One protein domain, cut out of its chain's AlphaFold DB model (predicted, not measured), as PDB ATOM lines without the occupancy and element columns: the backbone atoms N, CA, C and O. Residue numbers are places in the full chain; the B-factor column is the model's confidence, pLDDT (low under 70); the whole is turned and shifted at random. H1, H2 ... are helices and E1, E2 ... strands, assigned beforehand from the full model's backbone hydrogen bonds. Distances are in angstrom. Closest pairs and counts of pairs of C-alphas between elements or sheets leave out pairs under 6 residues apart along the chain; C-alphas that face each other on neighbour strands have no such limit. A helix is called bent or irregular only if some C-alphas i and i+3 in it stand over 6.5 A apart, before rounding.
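AT A GLANCE: This is residues 6 to 135 of the 188 residues of the protein "MBL fold metallo-hydrolase" of Pseudomonas helleri (UniProt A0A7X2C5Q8). A strongly twisted sheet of six strands makes a wall along one side of a rounded body, and a helical hairpin of H4 and H5 covers its E6 end, with residues 94 to 101 of H4 packed over the sheet there. The short helices H2 and H3 tuck in beside the far part of H4, while H1 lies away from the sheet and the other helices, toward the end where E1 is. The printed part has 130 residues with five named helices and six named strands, in the order E1 E2 E3 H1 E4 H2 H3 E5 H4 H5 E6. The sheet has the order E1, E2, E3, E4, E5, E6 and is mixed, and the class is mixed, helices and strands. The whole is compact, with a radius of gyration of the C-alphas of 14.0 A and spans of 34 by 33 by 25 A.

HOW THE PARTS SIT: The sheet runs from E1, residues 6 to 8, through E2, residues 20 to 23, E3, residues 29 to 32, E4, residues 62 to 66, and E5, residues 90 to 93, to E6, residues 130 to 133. From edge to edge its strands' lines turn by 129 degrees. E1, E2 and E3 form a meander, each strand the antiparallel neighbour of the one before, and E1 and E2, like E2 and E3, are a hairpin. N 7 and O 21 are 2.9 A apart, and N 20 and O 32 are 2.9 A apart, both within hydrogen-bond range. E3 and E4 are parallel at 21 degrees, with N 63 and O 29 at 2.8 A. E4 and E5 are parallel at 27 degrees, with N 91 and O 65 at 2.7 A. E5 and E6 are parallel at 36 degrees, with N 131 and O 90 at 2.8 A. H4, residues 94 to 111, is on the sheet at a height over the sheet of 11.8 A, and the sheet with H4 on one face forms two layers, helices on one face of a sheet. It is only just irregular, with C-alphas 98 and 101 6.9 A apart, and has a kink of 35 degrees near residue 101. H4 is the hub, touching three helices. It forms a helical hairpin with H5, residues 116 to 129: their closest C-alphas, of Pro 101 and Leu 123, are 6.4 A apart, and they run opposite ways at a shallow tilt of 34 degrees, only just short of steep. H5 only grazes the sheet, with residues 126 to 129. H3, residues 78 to 83, touches residues 104 to 108 of H4, the closest C-alphas being those of Pro 79 and Phe 108 at 6.4 A. H2, residues 72 to 75, only just touches H4, with 3 pairs of C-alphas within 8 A. H1, residues 40 to 48, is not on the sheet and touches no helix. Three strand-helix-strand units, two parallel neighbour strands with helices between, have right-handed crossovers: E3, H1, E4; E4, H2 H3, E5; and E5, H4 H5, E6. In H1, H3 and H5 every O i to N i+4 pair is within hydrogen-bond range; in H4 11 of 14 are, and H2 is too short for such a pair.

IN THESE COORDINATES: E1 begins at C-alpha 6 (7.859, -30.712, 1.565). H4 measures 26.0 A from C-alpha 94 (5.395, -53.177, -11.247) to C-alpha 111, H5 20.2 A, H1 12.6 A and E4 10.8 A. E6 ends at C-alpha 133 (8.208, -48.379, -12.837).

THE WHOLE: The C-alphas farthest apart, of Thr 25 and Pro 116, are 40.3 A apart. The printed part has no cut. The links E1 to E2 and H1 to E4 are long. The mean pLDDT of the printed part is 91.7, no printed residue is under 70, and H1 has a mean of 81.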
ATOM      1  N   VAL A   6       8.821 -29.650   1.253       93.38
ATOM      2  CA  VAL A   6       7.859 -30.712   1.565       93.38
ATOM      3  C   VAL A   6       6.647 -30.110   2.266       93.38
ATOM      4  O   VAL A   6       6.781 -29.434   3.285       93.38
ATOM      5  N   LYS A   7       5.455 -30.369   1.729       93.06
ATOM      6  CA  LYS A   7       4.178 -30.085   2.393       93.06
ATOM      7  C   LYS A   7       3.527 -31.399   2.786       93.06
ATOM      8  O   LYS A   7       3.455 -32.323   1.981       93.06
ATOM      9  N   HIS A   8       3.036 -31.476   4.013       92.75
ATOM     10  CA  HIS A   8       2.328 -32.649   4.500       92.75
ATOM     11  C   HIS A   8       0.825 -32.366   4.482       92.75
ATOM     12  O   HIS A   8       0.366 -31.438   5.143       92.75
ATOM     13  N   HIS A   9       0.081 -33.168   3.725       89.25
ATOM     14  CA  HIS A   9      -1.386 -33.142   3.654       89.25
ATOM     15  C   HIS A   9      -2.018 -34.245   4.517       89.25
ATOM     16  O   HIS A   9      -3.234 -34.287   4.688       89.25
ATOM     17  N   GLY A  10      -1.193 -35.131   5.079       85.00
ATOM     18  CA  GLY A  10      -1.588 -36.123   6.069       85.00
ATOM     19  C   GLY A  10      -0.394 -36.792   6.755       85.00
ATOM     20  O   GLY A  10       0.743 -36.354   6.570       85.00
ATOM     21  N   ALA A  11      -0.669 -37.774   7.620       81.00
ATOM     22  CA  ALA A  11       0.310 -38.496   8.449       81.00
ATOM     23  C   ALA A  11       1.329 -37.615   9.223       81.00
ATOM     24  O   ALA A  11       2.462 -38.017   9.461       81.00
ATOM     25  N   ILE A  12       0.954 -36.388   9.627       74.50
ATOM     26  CA  ILE A  12       1.856 -35.482  10.378       74.50
ATOM     27  C   ILE A  12       2.024 -35.935  11.835       74.50
ATOM     28  O   ILE A  12       3.119 -35.889  12.380       74.50
ATOM     29  N   ASN A  13       0.918 -36.337  12.469       70.69
ATOM     30  CA  ASN A  13       0.840 -36.688  13.895       70.69
ATOM     31  C   ASN A  13       0.179 -38.064  14.109       70.69
ATOM     32  O   ASN A  13      -0.375 -38.314  15.176       70.69
ATOM     33  N   GLY A  14       0.162 -38.906  13.076       72.44
ATOM     34  CA  GLY A  14      -0.511 -40.205  13.046       72.44
ATOM     35  C   GLY A  14       0.186 -41.139  12.061       72.44
ATOM     36  O   GLY A  14       1.112 -40.714  11.370       72.44
ATOM     37  N   VAL A  15      -0.249 -42.396  12.021       78.94
ATOM     38  CA  VAL A  15       0.369 -43.440  11.179       78.94
ATOM     39  C   VAL A  15      -0.379 -43.641   9.865       78.94
ATOM     40  O   VAL A  15       0.190 -44.170   8.923       78.94
ATOM     41  N   THR A  16      -1.625 -43.168   9.773       84.19
ATOM     42  CA  THR A  16      -2.462 -43.333   8.577       84.19
ATOM     43  C   THR A  16      -2.667 -42.029   7.806       84.19
ATOM     44  O   THR A  16      -2.305 -40.939   8.260       84.19
ATOM     45  N   GLY A  17      -3.266 -42.133   6.618       84.56
ATOM     46  CA  GLY A  17      -3.576 -40.985   5.771       84.56
ATOM     47  C   GLY A  17      -2.344 -40.352   5.136       84.56
ATOM     48  O   GLY A  17      -2.259 -39.125   5.067       84.56
ATOM     49  N   SER A  18      -1.376 -41.164   4.703       91.44
ATOM     50  CA  SER A  18      -0.167 -40.669   4.049       91.44
ATOM     51  C   SER A  18      -0.529 -39.877   2.794       91.44
ATOM     52  O   SER A  18      -1.247 -40.352   1.911       91.44
ATOM     53  N   CYS A  19      -0.091 -38.624   2.748       94.19
ATOM     54  CA  CYS A  19      -0.291 -37.738   1.610       94.19
ATOM     55  C   CYS A  19       0.685 -36.576   1.738       94.19
ATOM     56  O   CYS A  19       0.563 -35.729   2.632       94.19
ATOM     57  N   HIS A  20       1.678 -36.541   0.863       95.19
ATOM     58  CA  HIS A  20       2.762 -35.573   0.936       95.19
ATOM     59  C   HIS A  20       3.020 -34.965  -0.430       95.19
ATOM     60  O   HIS A  20       2.870 -35.619  -1.452       95.19
ATOM     61  N   GLN A  21       3.414 -33.701  -0.458       96.06
ATOM     62  CA  GLN A  21       3.712 -32.983  -1.685       96.06
ATOM     63  C   GLN A  21       5.155 -32.499  -1.644       96.06
ATOM     64  O   GLN A  21       5.511 -31.657  -0.817       96.06
ATOM     65  N   LEU A  22       5.973 -33.001  -2.566       96.06
ATOM     66  CA  LEU A  22       7.315 -32.490  -2.808       96.06
ATOM     67  C   LEU A  22       7.217 -31.387  -3.861       96.06
ATOM     68  O   LEU A  22       7.025 -31.650  -5.048       96.06
ATOM     69  N   GLN A  23       7.314 -30.140  -3.418       95.19
ATOM     70  CA  GLN A  23       7.324 -28.976  -4.285       95.19
ATOM     71  C   GLN A  23       8.746 -28.714  -4.792       95.19
ATOM     72  O   GLN A  23       9.636 -28.378  -4.013       95.19
ATOM     73  N   MET A  24       8.933 -28.872  -6.103       94.38
ATOM     74  CA  MET A  24      10.218 -28.754  -6.799       94.38
ATOM     75  C   MET A  24      10.432 -27.330  -7.328       94.38
ATOM     76  O   MET A  24      11.546 -26.834  -7.346       94.38
ATOM     77  N   THR A  25       9.361 -26.638  -7.729       92.75
ATOM     78  CA  THR A  25       9.393 -25.217  -8.114       92.75
ATOM     79  C   THR A  25       8.103 -24.512  -7.684       92.75
ATOM     80  O   THR A  25       7.213 -25.108  -7.071       92.75
ATOM     81  N   SER A  26       7.940 -23.231  -8.018       90.69
ATOM     82  CA  SER A  26       6.683 -22.506  -7.784       90.69
ATOM     83  C   SER A  26       5.493 -23.083  -8.557       90.69
ATOM     84  O   SER A  26       4.360 -22.890  -8.129       90.69
ATOM     85  N   GLN A  27       5.746 -23.804  -9.651       91.31
ATOM     86  CA  GLN A  27       4.731 -24.331 -10.570       91.31
ATOM     87  C   GLN A  27       4.805 -25.853 -10.739       91.31
ATOM     88  O   GLN A  27       4.088 -26.418 -11.565       91.31
ATOM     89  N   SER A  28       5.687 -26.522  -9.995       94.25
ATOM     90  CA  SER A  28       5.938 -27.946 -10.167       94.25
ATOM     91  C   SER A  28       6.104 -28.667  -8.843       94.25
ATOM     92  O   SER A  28       6.847 -28.243  -7.954       94.25
ATOM     93  N   SER A  29       5.391 -29.777  -8.713       96.69
ATOM     94  CA  SER A  29       5.443 -30.660  -7.559       96.69
ATOM     95  C   SER A  29       5.042 -32.081  -7.934       96.69
ATOM     96  O   SER A  29       4.447 -32.314  -8.985       96.69
ATOM     97  N   ILE A  30       5.335 -33.028  -7.054       97.44
ATOM     98  CA  ILE A  30       4.788 -34.385  -7.098       97.44
ATOM     99  C   ILE A  30       4.057 -34.679  -5.793       97.44
ATOM    100  O   ILE A  30       4.416 -34.135  -4.745       97.44
ATOM    101  N   LEU A  31       3.043 -35.538  -5.860       97.62
ATOM    102  CA  LEU A  31       2.441 -36.146  -4.678       97.62
ATOM    103  C   LEU A  31       3.111 -37.484  -4.392       97.62
ATOM    104  O   LEU A  31       3.387 -38.243  -5.316       97.62
ATOM    105  N   ILE A  32       3.334 -37.769  -3.118       97.06
ATOM    106  CA  ILE A  32       3.755 -39.063  -2.599       97.06
ATOM    107  C   ILE A  32       2.618 -39.549  -1.712       97.06
ATOM    108  O   ILE A  32       2.315 -38.927  -0.690       97.06
ATOM    109  N   ASP A  33       2.002 -40.641  -2.152       96.44
ATOM    110  CA  ASP A  33       0.814 -41.259  -1.581       96.44
ATOM    111  C   ASP A  33      -0.416 -40.333  -1.508       96.44
ATOM    112  O   ASP A  33      -0.364 -39.111  -1.669       96.44
ATOM    113  N   CYS A  34      -1.581 -40.949  -1.361       94.75
ATOM    114  CA  CYS A  34      -2.856 -40.285  -1.137       94.75
ATOM    115  C   CYS A  34      -3.810 -41.278  -0.463       94.75
ATOM    116  O   CYS A  34      -4.672 -41.898  -1.094       94.75
ATOM    117  N   GLY A  35      -3.609 -41.472   0.832       91.75
ATOM    118  CA  GLY A  35      -4.289 -42.494   1.605       91.75
ATOM    119  C   GLY A  35      -5.335 -41.983   2.578       91.75
ATOM    120  O   GLY A  35      -5.369 -40.799   2.912       91.75
ATOM    121  N   LEU A  36      -6.201 -42.891   3.025       89.12
ATOM    122  CA  LEU A  36      -7.224 -42.607   4.030       89.12
ATOM    123  C   LEU A  36      -6.629 -42.684   5.439       89.12
ATOM    124  O   LEU A  36      -5.870 -43.596   5.759       89.12
ATOM    125  N   PHE A  37      -7.003 -41.751   6.304       85.75
ATOM    126  CA  PHE A  37      -6.884 -41.949   7.740       85.75
ATOM    127  C   PHE A  37      -7.802 -43.086   8.194       85.75
ATOM    128  O   PHE A  37      -8.900 -43.240   7.660       85.75
ATOM    129  N   GLN A  38      -7.363 -43.864   9.183       81.19
ATOM    130  CA  GLN A  38      -8.133 -44.981   9.733       81.19
ATOM    131  C   GLN A  38      -8.206 -44.905  11.260       81.19
ATOM    132  O   GLN A  38      -7.293 -44.422  11.933       81.19
ATOM    133  N   GLY A  39      -9.298 -45.417  11.830       83.81
ATOM    134  CA  GLY A  39      -9.460 -45.539  13.278       83.81
ATOM    135  C   GLY A  39      -9.457 -44.184  13.993       83.81
ATOM    136  O   GLY A  39     -10.225 -43.285  13.658       83.81
ATOM    137  N   SER A  40      -8.605 -44.025  15.011       78.56
ATOM    138  CA  SER A  40      -8.513 -42.766  15.765       78.56
ATOM    139  C   SER A  40      -8.055 -41.585  14.911       78.56
ATOM    140  O   SER A  40      -8.493 -40.459  15.152       78.56
ATOM    141  N   ASP A  41      -7.204 -41.837  13.915       80.31
ATOM    142  CA  ASP A  41      -6.671 -40.793  13.040       80.31
ATOM    143  C   ASP A  41      -7.767 -40.210  12.138       80.31
ATOM    144  O   ASP A  41      -7.749 -39.016  11.850       80.31
ATOM    145  N   GLU A  42      -8.756 -41.019  11.743       82.62
ATOM    146  CA  GLU A  42      -9.899 -40.572  10.937       82.62
ATOM    147  C   GLU A  42     -10.744 -39.548  11.695       82.62
ATOM    148  O   GLU A  42     -11.070 -38.483  11.170       82.62
ATOM    149  N   ARG A  43     -11.034 -39.822  12.971       79.81
ATOM    150  CA  ARG A  43     -11.761 -38.878  13.824       79.81
ATOM    151  C   ARG A  43     -10.998 -37.563  13.978       79.81
ATOM    152  O   ARG A  43     -11.591 -36.497  13.862       79.81
ATOM    153  N   ILE A  44      -9.684 -37.635  14.190       81.06
ATOM    154  CA  ILE A  44      -8.826 -36.446  14.282       81.06
ATOM    155  C   ILE A  44      -8.819 -35.675  12.954       81.06
ATOM    156  O   ILE A  44      -8.811 -34.444  12.959       81.06
ATOM    157  N   ALA A  45      -8.818 -36.375  11.818       79.19
ATOM    158  CA  ALA A  45      -8.873 -35.757  10.501       79.19
ATOM    159  C   ALA A  45     -10.198 -35.023  10.268       79.19
ATOM    160  O   ALA A  45     -10.164 -33.872   9.842       79.19
ATOM    161  N   LEU A  46     -11.334 -35.633  10.618       81.06
ATOM    162  CA  LEU A  46     -12.663 -35.014  10.536       81.06
ATOM    163  C   LEU A  46     -12.808 -33.806  11.472       81.06
ATOM    164  O   LEU A  46     -13.360 -32.784  11.068       81.06
ATOM    165  N   ASP A  47     -12.263 -33.888  12.691       83.06
ATOM    166  CA  ASP A  47     -12.254 -32.769  13.642       83.06
ATOM    167  C   ASP A  47     -11.429 -31.578  13.108       83.06
ATOM    168  O   ASP A  47     -11.762 -30.418  13.360       83.06
ATOM    169  N   ARG A  48     -10.348 -31.847  12.360       82.06
ATOM    170  CA  ARG A  48      -9.492 -30.815  11.743       82.06
ATOM    171  C   ARG A  48     -10.056 -30.275  10.430       82.06
ATOM    172  O   ARG A  48      -9.923 -29.082  10.166       82.06
ATOM    173  N   ASN A  49     -10.637 -31.141   9.607       82.06
ATOM    174  CA  ASN A  49     -11.234 -30.809   8.323       82.06
ATOM    175  C   ASN A  49     -12.562 -31.576   8.143       82.06
ATOM    176  O   ASN A  49     -12.550 -32.740   7.736       82.06
ATOM    177  N   PRO A  50     -13.712 -30.906   8.336       84.50
ATOM    178  CA  PRO A  50     -15.032 -31.511   8.153       84.50
ATOM    179  C   PRO A  50     -15.340 -31.982   6.723       84.50
ATOM    180  O   PRO A  50     -16.317 -32.697   6.521       84.50
ATOM    181  N   LEU A  51     -14.557 -31.555   5.727       83.94
ATOM    182  CA  LEU A  51     -14.699 -31.978   4.330       83.94
ATOM    183  C   LEU A  51     -13.902 -33.249   4.013       83.94
ATOM    184  O   LEU A  51     -14.013 -33.769   2.903       83.94
ATOM    185  N   TYR A  52     -13.105 -33.770   4.949       84.62
ATOM    186  CA  TYR A  52     -12.433 -35.057   4.786       84.62
ATOM    187  C   TYR A  52     -13.455 -36.168   4.437       84.62
ATOM    188  O   TYR A  52     -14.542 -36.174   5.016       84.62
ATOM    189  N   PRO A  53     -13.159 -37.105   3.506       87.19
ATOM    190  CA  PRO A  53     -11.883 -37.373   2.817       87.19
ATOM    191  C   PRO A  53     -11.584 -36.551   1.547       87.19
ATOM    192  O   PRO A  53     -10.622 -36.866   0.834       87.19
ATOM    193  N   GLN A  54     -12.348 -35.489   1.254       88.69
ATOM    194  CA  GLN A  54     -12.138 -34.655   0.061       88.69
ATOM    195  C   GLN A  54     -10.735 -34.027   0.025       88.69
ATOM    196  O   GLN A  54     -10.062 -33.877   1.047       88.69
ATOM    197  N   ILE A  55     -10.270 -33.687  -1.179       92.12
ATOM    198  CA  ILE A  55      -9.017 -32.952  -1.369       92.12
ATOM    199  C   ILE A  55      -9.284 -31.458  -1.178       92.12
ATOM    200  O   ILE A  55     -10.100 -30.879  -1.888       92.12
ATOM    201  N   ASP A  56      -8.573 -30.849  -0.235       88.81
ATOM    202  CA  ASP A  56      -8.694 -29.450   0.187       88.81
ATOM    203  C   ASP A  56      -7.496 -28.577  -0.233       88.81
ATOM    204  O   ASP A  56      -7.444 -27.388   0.080       88.81
ATOM    205  N   PHE A  57      -6.540 -29.144  -0.974       91.31
ATOM    206  CA  PHE A  57      -5.368 -28.446  -1.498       91.31
ATOM    207  C   PHE A  57      -5.402 -28.321  -3.028       91.31
ATOM    208  O   PHE A  57      -6.043 -29.100  -3.732       91.31
ATOM    209  N   SER A  58      -4.684 -27.325  -3.559       93.62
ATOM    210  CA  SER A  58      -4.595 -27.114  -5.008       93.62
ATOM    211  C   SER A  58      -3.832 -28.248  -5.694       93.62
ATOM    212  O   SER A  58      -2.733 -28.611  -5.275       93.62
ATOM    213  N   LEU A  59      -4.399 -28.754  -6.792       96.06
ATOM    214  CA  LEU A  59      -3.763 -29.733  -7.679       96.06
ATOM    215  C   LEU A  59      -2.910 -29.086  -8.781       96.06
ATOM    216  O   LEU A  59      -2.309 -29.788  -9.599       96.06
ATOM    217  N   GLU A  60      -2.872 -27.755  -8.834       94.69
ATOM    218  CA  GLU A  60      -2.109 -27.018  -9.833       94.69
ATOM    219  C   GLU A  60      -0.610 -27.309  -9.708       94.69
ATOM    220  O   GLU A  60      -0.032 -27.293  -8.620       94.69
ATOM    221  N   GLY A  61       0.028 -27.607 -10.840       94.12
ATOM    222  CA  GLY A  61       1.454 -27.917 -10.884       94.12
ATOM    223  C   GLY A  61       1.834 -29.300 -10.346       94.12
ATOM    224  O   GLY A  61       3.022 -29.619 -10.319       94.12
ATOM    225  N   ILE A  62       0.881 -30.144  -9.934       97.38
ATOM    226  CA  ILE A  62       1.176 -31.530  -9.546       97.38
ATOM    227  C   ILE A  62       1.387 -32.366 -10.811       97.38
ATOM    228  O   ILE A  62       0.450 -32.655 -11.557       97.38
ATOM    229  N   LYS A  63       2.640 -32.749 -11.055       97.69
ATOM    230  CA  LYS A  63       3.081 -33.453 -12.262       97.69
ATOM    231  C   LYS A  63       2.771 -34.943 -12.228       97.69
ATOM    232  O   LYS A  63       2.497 -35.508 -13.276       97.69
ATOM    233  N   ALA A  64       2.820 -35.569 -11.056       98.12
ATOM    234  CA  ALA A  64       2.585 -36.999 -10.878       98.12
ATOM    235  C   ALA A  64       2.157 -37.316  -9.440       98.12
ATOM    236  O   ALA A  64       2.469 -36.564  -8.514       98.12
ATOM    237  N   LEU A  65       1.481 -38.452  -9.270       98.38
ATOM    238  CA  LEU A  65       1.302 -39.127  -7.988       98.38
ATOM    239  C   LEU A  65       2.248 -40.326  -7.953       98.38
ATOM    240  O   LEU A  65       2.228 -41.132  -8.874       98.38
ATOM    241  N   VAL A  66       3.041 -40.468  -6.900       98.12
ATOM    242  CA  VAL A  66       3.928 -41.609  -6.666       98.12
ATOM    243  C   VAL A  66       3.369 -42.421  -5.509       98.12
ATOM    244  O   VAL A  66       3.126 -41.869  -4.442       98.12
ATOM    245  N   ILE A  67       3.160 -43.717  -5.716       97.75
ATOM    246  CA  ILE A  67       2.647 -44.633  -4.697       97.75
ATOM    247  C   ILE A  67       3.803 -45.469  -4.157       97.75
ATOM    248  O   ILE A  67       4.463 -46.190  -4.912       97.75
ATOM    249  N   THR A  68       4.016 -45.402  -2.845       95.56
ATOM    250  CA  THR A  68       5.036 -46.192  -2.144       95.56
ATOM    251  C   THR A  68       4.603 -47.647  -2.020       95.56
ATOM    252  O   THR A  68       5.388 -48.559  -2.288       95.56
ATOM    253  N   HIS A  69       3.345 -47.892  -1.657       94.00
ATOM    254  CA  HIS A  69       2.751 -49.220  -1.576       94.00
ATOM    255  C   HIS A  69       1.213 -49.159  -1.563       94.00
ATOM    256  O   HIS A  69       0.618 -48.090  -1.577       94.00
ATOM    257  N   ILE A  70       0.555 -50.319  -1.601       92.50
ATOM    258  CA  ILE A  70      -0.877 -50.434  -1.933       92.50
ATOM    259  C   ILE A  70      -1.818 -50.506  -0.721       92.50
ATOM    260  O   ILE A  70      -2.950 -50.958  -0.875       92.50
ATOM    261  N   HIS A  71      -1.384 -50.138   0.483       92.69
ATOM    262  CA  HIS A  71      -2.308 -50.119   1.616       92.69
ATOM    263  C   HIS A  71      -3.288 -48.940   1.517       92.69
ATOM    264  O   HIS A  71      -3.002 -47.910   0.901       92.69
ATOM    265  N   ALA A  72      -4.480 -49.096   2.093       88.50
ATOM    266  CA  ALA A  72      -5.553 -48.105   1.985       88.50
ATOM    267  C   ALA A  72      -5.191 -46.753   2.632       88.50
ATOM    268  O   ALA A  72      -5.644 -45.700   2.186       88.50
ATOM    269  N   ASP A  73      -4.312 -46.754   3.620       89.12
ATOM    270  CA  ASP A  73      -3.723 -45.570   4.241       89.12
ATOM    271  C   ASP A  73      -2.633 -44.885   3.399       89.12
ATOM    272  O   ASP A  73      -2.177 -43.804   3.773       89.12
ATOM    273  N   HIS A  74      -2.331 -45.424   2.208       93.00
ATOM    274  CA  HIS A  74      -1.483 -44.819   1.171       93.00
ATOM    275  C   HIS A  74      -2.203 -44.577  -0.165       93.00
ATOM    276  O   HIS A  74      -1.825 -43.672  -0.903       93.00
ATOM    277  N   VAL A  75      -3.254 -45.339  -0.499       94.19
ATOM    278  CA  VAL A  75      -3.963 -45.201  -1.795       94.19
ATOM    279  C   VAL A  75      -5.465 -44.955  -1.679       94.19
ATOM    280  O   VAL A  75      -6.132 -44.696  -2.678       94.19
ATOM    281  N   GLY A  76      -6.034 -45.033  -0.480       91.81
ATOM    282  CA  GLY A  76      -7.481 -45.014  -0.274       91.81
ATOM    283  C   GLY A  76      -8.171 -43.704  -0.659       91.81
ATOM    284  O   GLY A  76      -9.363 -43.724  -0.949       91.81
ATOM    285  N   ARG A  77      -7.455 -42.568  -0.719       93.69
ATOM    286  CA  ARG A  77      -8.022 -41.273  -1.146       93.69
ATOM    287  C   ARG A  77      -7.915 -41.027  -2.648       93.69
ATOM    288  O   ARG A  77      -8.401 -39.995  -3.115       93.69
ATOM    289  N   LEU A  78      -7.369 -41.960  -3.434       94.62
ATOM    290  CA  LEU A  78      -7.322 -41.834  -4.898       94.62
ATOM    291  C   LEU A  78      -8.686 -41.516  -5.538       94.62
ATOM    292  O   LEU A  78      -8.714 -40.640  -6.405       94.62
ATOM    293  N   PRO A  79      -9.820 -42.129  -5.132       93.31
ATOM    294  CA  PRO A  79     -11.135 -41.750  -5.648       93.31
ATOM    295  C   PRO A  79     -11.430 -40.253  -5.490       93.31
ATOM    296  O   PRO A  79     -11.857 -39.598  -6.444       93.31
ATOM    297  N   HIS A  80     -11.127 -39.691  -4.317       93.81
ATOM    298  CA  HIS A  80     -11.318 -38.272  -4.018       93.81
ATOM    299  C   HIS A  80     -10.336 -37.390  -4.794       93.81
ATOM    300  O   HIS A  80     -10.730 -36.337  -5.293       93.81
ATOM    301  N   LEU A  81      -9.091 -37.836  -4.977       95.75
ATOM    302  CA  LEU A  81      -8.092 -37.144  -5.794       95.75
ATOM    303  C   LEU A  81      -8.502 -37.055  -7.272       95.75
ATOM    304  O   LEU A  81      -8.390 -35.997  -7.897       95.75
ATOM    305  N   LEU A  82      -9.028 -38.144  -7.839       94.44
ATOM    306  CA  LEU A  82      -9.520 -38.150  -9.218       94.44
ATOM    307  C   LEU A  82     -10.789 -37.306  -9.384       94.44
ATOM    308  O   LEU A  82     -10.937 -36.646 -10.421       94.44
ATOM    309  N   ALA A  83     -11.672 -37.307  -8.380       92.50
ATOM    310  CA  ALA A  83     -12.869 -36.468  -8.337       92.50
ATOM    311  C   ALA A  83     -12.527 -34.973  -8.223       92.50
ATOM    312  O   ALA A  83     -13.153 -34.157  -8.895       92.50
ATOM    313  N   ALA A  84     -11.480 -34.624  -7.468       94.69
ATOM    314  CA  ALA A  84     -10.944 -33.264  -7.370       94.69
ATOM    315  C   ALA A  84     -10.266 -32.775  -8.665       94.69
ATOM    316  O   ALA A  84      -9.935 -31.598  -8.791       94.69
ATOM    317  N   GLY A  85     -10.089 -33.657  -9.656       95.44
ATOM    318  CA  GLY A  85      -9.649 -33.287 -10.998       95.44
ATOM    319  C   GLY A  85      -8.190 -33.603 -11.311       95.44
ATOM    320  O   GLY A  85      -7.673 -33.077 -12.297       95.44
ATOM    321  N   PHE A  86      -7.526 -34.472 -10.542       97.19
ATOM    322  CA  PHE A  86      -6.170 -34.921 -10.866       97.19
ATOM    323  C   PHE A  86      -6.122 -35.661 -12.215       97.19
ATOM    324  O   PHE A  86      -6.897 -36.589 -12.470       97.19
ATOM    325  N   LYS A  87      -5.195 -35.248 -13.085       95.06
ATOM    326  CA  LYS A  87      -5.026 -35.773 -14.455       95.06
ATOM    327  C   LYS A  87      -3.628 -36.331 -14.730       95.06
ATOM    328  O   LYS A  87      -3.399 -36.845 -15.819       95.06
ATOM    329  N   GLY A  88      -2.704 -36.212 -13.777       96.00
ATOM    330  CA  GLY A  88      -1.333 -36.687 -13.942       96.00
ATOM    331  C   GLY A  88      -1.223 -38.218 -13.924       96.00
ATOM    332  O   GLY A  88      -2.195 -38.907 -13.596       96.00
ATOM    333  N   PRO A  89      -0.049 -38.763 -14.276       97.88
ATOM    334  CA  PRO A  89       0.252 -40.176 -14.115       97.88
ATOM    335  C   PRO A  89       0.320 -40.591 -12.638       97.88
ATOM    336  O   PRO A  89       0.663 -39.797 -11.756       97.88
ATOM    337  N   ILE A  90       0.025 -41.868 -12.402       98.25
ATOM    338  CA  ILE A  90       0.131 -42.567 -11.123       98.25
ATOM    339  C   ILE A  90       1.297 -43.554 -11.241       98.25
ATOM    340  O   ILE A  90       1.195 -44.589 -11.895       98.25
ATOM    341  N   LEU A  91       2.426 -43.210 -10.639       98.44
ATOM    342  CA  LEU A  91       3.682 -43.943 -10.713       98.44
ATOM    343  C   LEU A  91       3.773 -44.912  -9.536       98.44
ATOM    344  O   LEU A  91       3.640 -44.510  -8.384       98.44
ATOM    345  N   CYS A  92       4.008 -46.189  -9.806       97.75
ATOM    346  CA  CYS A  92       4.155 -47.199  -8.759       97.75
ATOM    347  C   CYS A  92       5.044 -48.348  -9.236       97.75
ATOM    348  O   CYS A  92       5.380 -48.430 -10.418       97.75
ATOM    349  N   SER A  93       5.450 -49.237  -8.331       97.69
ATOM    350  CA  SER A  93       6.246 -50.405  -8.717       97.69
ATOM    351  C   SER A  93       5.431 -51.375  -9.580       97.69
ATOM    352  O   SER A  93       4.204 -51.430  -9.486       97.69
ATOM    353  N   GLU A  94       6.092 -52.194 -10.400       97.12
ATOM    354  CA  GLU A  94       5.395 -53.177 -11.247       97.12
ATOM    355  C   GLU A  94       4.479 -54.141 -10.467       97.12
ATOM    356  O   GLU A  94       3.378 -54.424 -10.949       97.12
ATOM    357  N   PRO A  95       4.851 -54.646  -9.268       95.44
ATOM    358  CA  PRO A  95       3.918 -55.430  -8.465       95.44
ATOM    359  C   PRO A  95       2.739 -54.596  -7.949       95.44
ATOM    360  O   PRO A  95       1.603 -55.067  -8.003       95.44
ATOM    361  N   SER A  96       2.978 -53.356  -7.504       95.31
ATOM    362  CA  SER A  96       1.913 -52.456  -7.049       95.31
ATOM    363  C   SER A  96       0.929 -52.136  -8.172       95.31
ATOM    364  O   SER A  96      -0.271 -52.205  -7.942       95.31
ATOM    365  N   ALA A  97       1.401 -51.904  -9.399       96.19
ATOM    366  CA  ALA A  97       0.554 -51.623 -10.558       96.19
ATOM    367  C   ALA A  97      -0.466 -52.739 -10.848       96.19
ATOM    368  O   ALA A  97      -1.573 -52.462 -11.300       96.19
ATOM    369  N   LYS A  98      -0.114 -54.000 -10.561       94.44
ATOM    370  CA  LYS A  98      -1.009 -55.155 -10.752       94.44
ATOM    371  C   LYS A  98      -2.080 -55.268  -9.672       94.44
ATOM    372  O   LYS A  98      -3.172 -55.749  -9.947       94.44
ATOM    373  N   LEU A  99      -1.752 -54.871  -8.446       93.19
ATOM    374  CA  LEU A  99      -2.628 -55.022  -7.283       93.19
ATOM    375  C   LEU A  99      -3.478 -53.775  -7.020       93.19
ATOM    376  O   LEU A  99      -4.574 -53.883  -6.479       93.19
ATOM    377  N   LEU A 100      -2.995 -52.604  -7.435       93.25
ATOM    378  CA  LEU A 100      -3.639 -51.314  -7.214       93.25
ATOM    379  C   LEU A 100      -5.106 -51.279  -7.683       93.25
ATOM    380  O   LEU A 100      -5.935 -50.819  -6.902       93.25
ATOM    381  N   PRO A 101      -5.488 -51.800  -8.869       92.56
ATOM    382  CA  PRO A 101      -6.887 -51.784  -9.300       92.56
ATOM    383  C   PRO A 101      -7.823 -52.539  -8.352       92.56
ATOM    384  O   PRO A 101      -8.932 -52.076  -8.112       92.56
ATOM    385  N   LEU A 102      -7.368 -53.656  -7.771       91.12
ATOM    386  CA  LEU A 102      -8.167 -54.461  -6.840       91.12
ATOM    387  C   LEU A 102      -8.427 -53.702  -5.536       91.12
ATOM    388  O   LEU A 102      -9.557 -53.661  -5.057       91.12
ATOM    389  N   ILE A 103      -7.388 -53.067  -4.986       91.44
ATOM    390  CA  ILE A 103      -7.516 -52.269  -3.761       91.44
ATOM    391  C   ILE A 103      -8.402 -51.045  -4.004       91.44
ATOM    392  O   ILE A 103      -9.262 -50.715  -3.190       91.44
ATOM    393  N   LEU A 104      -8.219 -50.376  -5.142       92.06
ATOM    394  CA  LEU A 104      -8.997 -49.194  -5.490       92.06
ATOM    395  C   LEU A 104     -10.455 -49.517  -5.806       92.06
ATOM    396  O   LEU A 104     -11.313 -48.684  -5.533       92.06
ATOM    397  N   GLU A 105     -10.749 -50.690  -6.365       93.62
ATOM    398  CA  GLU A 105     -12.121 -51.157  -6.548       93.62
ATOM    399  C   GLU A 105     -12.846 -51.277  -5.203       93.62
ATOM    400  O   GLU A 105     -13.980 -50.811  -5.075       93.62
ATOM    401  N   ASP A 106     -12.194 -51.874  -4.202       90.38
ATOM    402  CA  ASP A 106     -12.770 -52.037  -2.867       90.38
ATOM    403  C   ASP A 106     -12.958 -50.686  -2.164       90.38
ATOM    404  O   ASP A 106     -14.066 -50.359  -1.737       90.38
ATOM    405  N   ALA A 107     -11.926 -49.834  -2.170       87.25
ATOM    406  CA  ALA A 107     -12.016 -48.477  -1.627       87.25
ATOM    407  C   ALA A 107     -13.147 -47.667  -2.287       87.25
ATOM    408  O   ALA A 107     -13.930 -47.006  -1.609       87.25
ATOM    409  N   PHE A 108     -13.299 -47.763  -3.610       91.38
ATOM    410  CA  PHE A 108     -14.361 -47.063  -4.333       91.38
ATOM    411  C   PHE A 108     -15.764 -47.582  -3.976       91.38
ATOM    412  O   PHE A 108     -16.704 -46.792  -3.870       91.38
ATOM    413  N   LYS A 109     -15.919 -48.896  -3.756       90.31
ATOM    414  CA  LYS A 109     -17.182 -49.518  -3.312       90.31
ATOM    415  C   LYS A 109     -17.577 -49.144  -1.888       90.31
ATOM    416  O   LYS A 109     -18.770 -49.194  -1.567       90.31
ATOM    417  N   LEU A 110     -16.598 -48.854  -1.037       86.00
ATOM    418  CA  LEU A 110     -16.816 -48.430   0.341       86.00
ATOM    419  C   LEU A 110     -17.160 -46.939   0.416       86.00
ATOM    420  O   LEU A 110     -18.169 -46.595   1.025       86.00
ATOM    421  N   GLU A 111     -16.392 -46.091  -0.272       83.56
ATOM    422  CA  GLU A 111     -16.454 -44.632  -0.106       83.56
ATOM    423  C   GLU A 111     -17.370 -43.913  -1.110       83.56
ATOM    424  O   GLU A 111     -17.899 -42.844  -0.810       83.56
ATOM    425  N   VAL A 112     -17.547 -44.451  -2.325       89.38
ATOM    426  CA  VAL A 112     -18.144 -43.691  -3.440       89.38
ATOM    427  C   VAL A 112     -19.395 -44.346  -4.012       89.38
ATOM    428  O   VAL A 112     -20.467 -43.743  -4.008       89.38
ATOM    429  N   SER A 113     -19.285 -45.550  -4.576       90.56
ATOM    430  CA  SER A 113     -20.420 -46.218  -5.222       90.56
ATOM    431  C   SER A 113     -20.177 -47.705  -5.442       90.56
ATOM    432  O   SER A 113     -19.082 -48.135  -5.798       90.56
ATOM    433  N   ARG A 114     -21.250 -48.492  -5.316       93.06
ATOM    434  CA  ARG A 114     -21.277 -49.933  -5.621       93.06
ATOM    435  C   ARG A 114     -21.832 -50.247  -7.012       93.06
ATOM    436  O   ARG A 114     -21.978 -51.418  -7.355       93.06
ATOM    437  N   GLU A 115     -22.172 -49.232  -7.808       95.62
ATOM    438  CA  GLU A 115     -22.730 -49.439  -9.143       95.62
ATOM    439  C   GLU A 115     -21.650 -49.946 -10.120       95.62
ATOM    440  O   GLU A 115     -20.672 -49.230 -10.367       95.62
ATOM    441  N   PRO A 116     -21.829 -51.127 -10.752       93.50
ATOM    442  CA  PRO A 116     -20.798 -51.739 -11.594       93.50
ATOM    443  C   PRO A 116     -20.292 -50.841 -12.728       93.50
ATOM    444  O   PRO A 116     -19.093 -50.767 -12.970       93.50
ATOM    445  N   LYS A 117     -21.191 -50.098 -13.389       94.88
ATOM    446  CA  LYS A 117     -20.831 -49.204 -14.505       94.88
ATOM    447  C   LYS A 117     -19.964 -48.024 -14.069       94.88
ATOM    448  O   LYS A 117     -19.137 -47.549 -14.845       94.88
ATOM    449  N   ILE A 118     -20.174 -47.513 -12.855       94.06
ATOM    450  CA  ILE A 118     -19.388 -46.396 -12.316       94.06
ATOM    451  C   ILE A 118     -18.000 -46.901 -11.916       94.06
ATOM    452  O   ILE A 118     -17.003 -46.275 -12.275       94.06
ATOM    453  N   ILE A 119     -17.941 -48.058 -11.253       94.94
ATOM    454  CA  ILE A 119     -16.688 -48.726 -10.878       94.94
ATOM    455  C   ILE A 119     -15.843 -49.014 -12.120       94.94
ATOM    456  O   ILE A 119     -14.665 -48.673 -12.151       94.94
ATOM    457  N   GLU A 120     -16.442 -49.581 -13.167       95.12
ATOM    458  CA  GLU A 120     -15.732 -49.900 -14.405       95.12
ATOM    459  C   GLU A 120     -15.099 -48.650 -15.033       95.12
ATOM    460  O   GLU A 120     -13.919 -48.660 -15.377       95.12
ATOM    461  N   ARG A 121     -15.841 -47.536 -15.112       94.69
ATOM    462  CA  ARG A 121     -15.310 -46.253 -15.613       94.69
ATOM    463  C   ARG A 121     -14.168 -45.720 -14.752       94.69
ATOM    464  O   ARG A 121     -13.194 -45.188 -15.285       94.69
ATOM    465  N   TYR A 122     -14.291 -45.840 -13.432       94.88
ATOM    466  CA  TYR A 122     -13.246 -45.435 -12.498       94.88
ATOM    467  C   TYR A 122     -11.967 -46.259 -12.702       94.88
ATOM    468  O   TYR A 122     -10.899 -45.684 -12.901       94.88
ATOM    469  N   LEU A 123     -12.077 -47.589 -12.752       95.56
ATOM    470  CA  LEU A 123     -10.935 -48.479 -12.964       95.56
ATOM    471  C   LEU A 123     -10.296 -48.287 -14.344       95.56
ATOM    472  O   LEU A 123      -9.071 -48.274 -14.450       95.56
ATOM    473  N   GLN A 124     -11.095 -48.058 -15.391       95.44
ATOM    474  CA  GLN A 124     -10.583 -47.711 -16.720       95.44
ATOM    475  C   GLN A 124      -9.739 -46.431 -16.683       95.44
ATOM    476  O   GLN A 124      -8.653 -46.398 -17.261       95.44
ATOM    477  N   ARG A 125     -10.200 -45.395 -15.972       94.81
ATOM    478  CA  ARG A 125      -9.430 -44.158 -15.790       94.81
ATOM    479  C   ARG A 125      -8.132 -44.409 -15.023       94.81
ATOM    480  O   ARG A 125      -7.085 -43.937 -15.454       94.81
ATOM    481  N   VAL A 126      -8.182 -45.169 -13.927       94.94
ATOM    482  CA  VAL A 126      -6.983 -45.548 -13.162       94.94
ATOM    483  C   VAL A 126      -5.982 -46.269 -14.066       94.94
ATOM    484  O   VAL A 126      -4.829 -45.859 -14.134       94.94
ATOM    485  N   HIS A 127      -6.414 -47.284 -14.820       95.12
ATOM    486  CA  HIS A 127      -5.547 -48.032 -15.736       95.12
ATOM    487  C   HIS A 127      -4.858 -47.141 -16.776       95.12
ATOM    488  O   HIS A 127      -3.706 -47.389 -17.113       95.12
ATOM    489  N   GLN A 128      -5.533 -46.101 -17.272       95.81
ATOM    490  CA  GLN A 128      -4.951 -45.158 -18.233       95.81
ATOM    491  C   GLN A 128      -3.895 -44.232 -17.613       95.81
ATOM    492  O   GLN A 128      -3.040 -43.723 -18.333       95.81
ATOM    493  N   GLN A 129      -3.961 -43.988 -16.302       97.06
ATOM    494  CA  GLN A 129      -3.035 -43.103 -15.594       97.06
ATOM    495  C   GLN A 129      -1.879 -43.863 -14.930       97.06
ATOM    496  O   GLN A 129      -0.843 -43.257 -14.663       97.06
ATOM    497  N   VAL A 130      -2.031 -45.161 -14.651       97.62
ATOM    498  CA  VAL A 130      -0.998 -45.963 -13.982       97.62
ATOM    499  C   VAL A 130       0.188 -46.222 -14.906       97.62
ATOM    500  O   VAL A 130       0.046 -46.765 -15.999       97.62
ATOM    501  N   ILE A 131       1.383 -45.892 -14.421       97.94
ATOM    502  CA  ILE A 131       2.658 -46.226 -15.053       97.94
ATOM    503  C   ILE A 131       3.461 -47.071 -14.065       97.94
ATOM    504  O   ILE A 131       3.811 -46.629 -12.968       97.94
ATOM    505  N   ALA A 132       3.744 -48.306 -14.471       97.75
ATOM    506  CA  ALA A 132       4.576 -49.229 -13.719       97.75
ATOM    507  C   ALA A 132       6.058 -48.890 -13.924       97.75
ATOM    508  O   ALA A 132       6.539 -48.857 -15.057       97.75
ATOM    509  N   LEU A 133       6.779 -48.659 -12.830       97.56
ATOM    510  CA  LEU A 133       8.208 -48.379 -12.837       97.56
ATOM    511  C   LEU A 133       8.990 -49.601 -12.336       97.56
ATOM    512  O   LEU A 133       8.695 -50.112 -11.246       97.56
ATOM    513  N   PRO A 134      10.010 -50.065 -13.079       97.12
ATOM    514  CA  PRO A 134      10.925 -51.068 -12.569       97.12
ATOM    515  C   PRO A 134      11.775 -50.469 -11.444       97.12
ATOM    516  O   PRO A 134      12.219 -49.321 -11.501       97.12
ATOM    517  N   PHE A 135      12.041 -51.271 -10.412       96.75
ATOM    518  CA  PHE A 135      12.920 -50.854  -9.321       96.75
ATOM    519  C   PHE A 135      14.315 -50.491  -9.841       96.75
ATOM    520  O   PHE A 135      14.816 -51.104 -10.785       96.75
TER     521      PHE A 135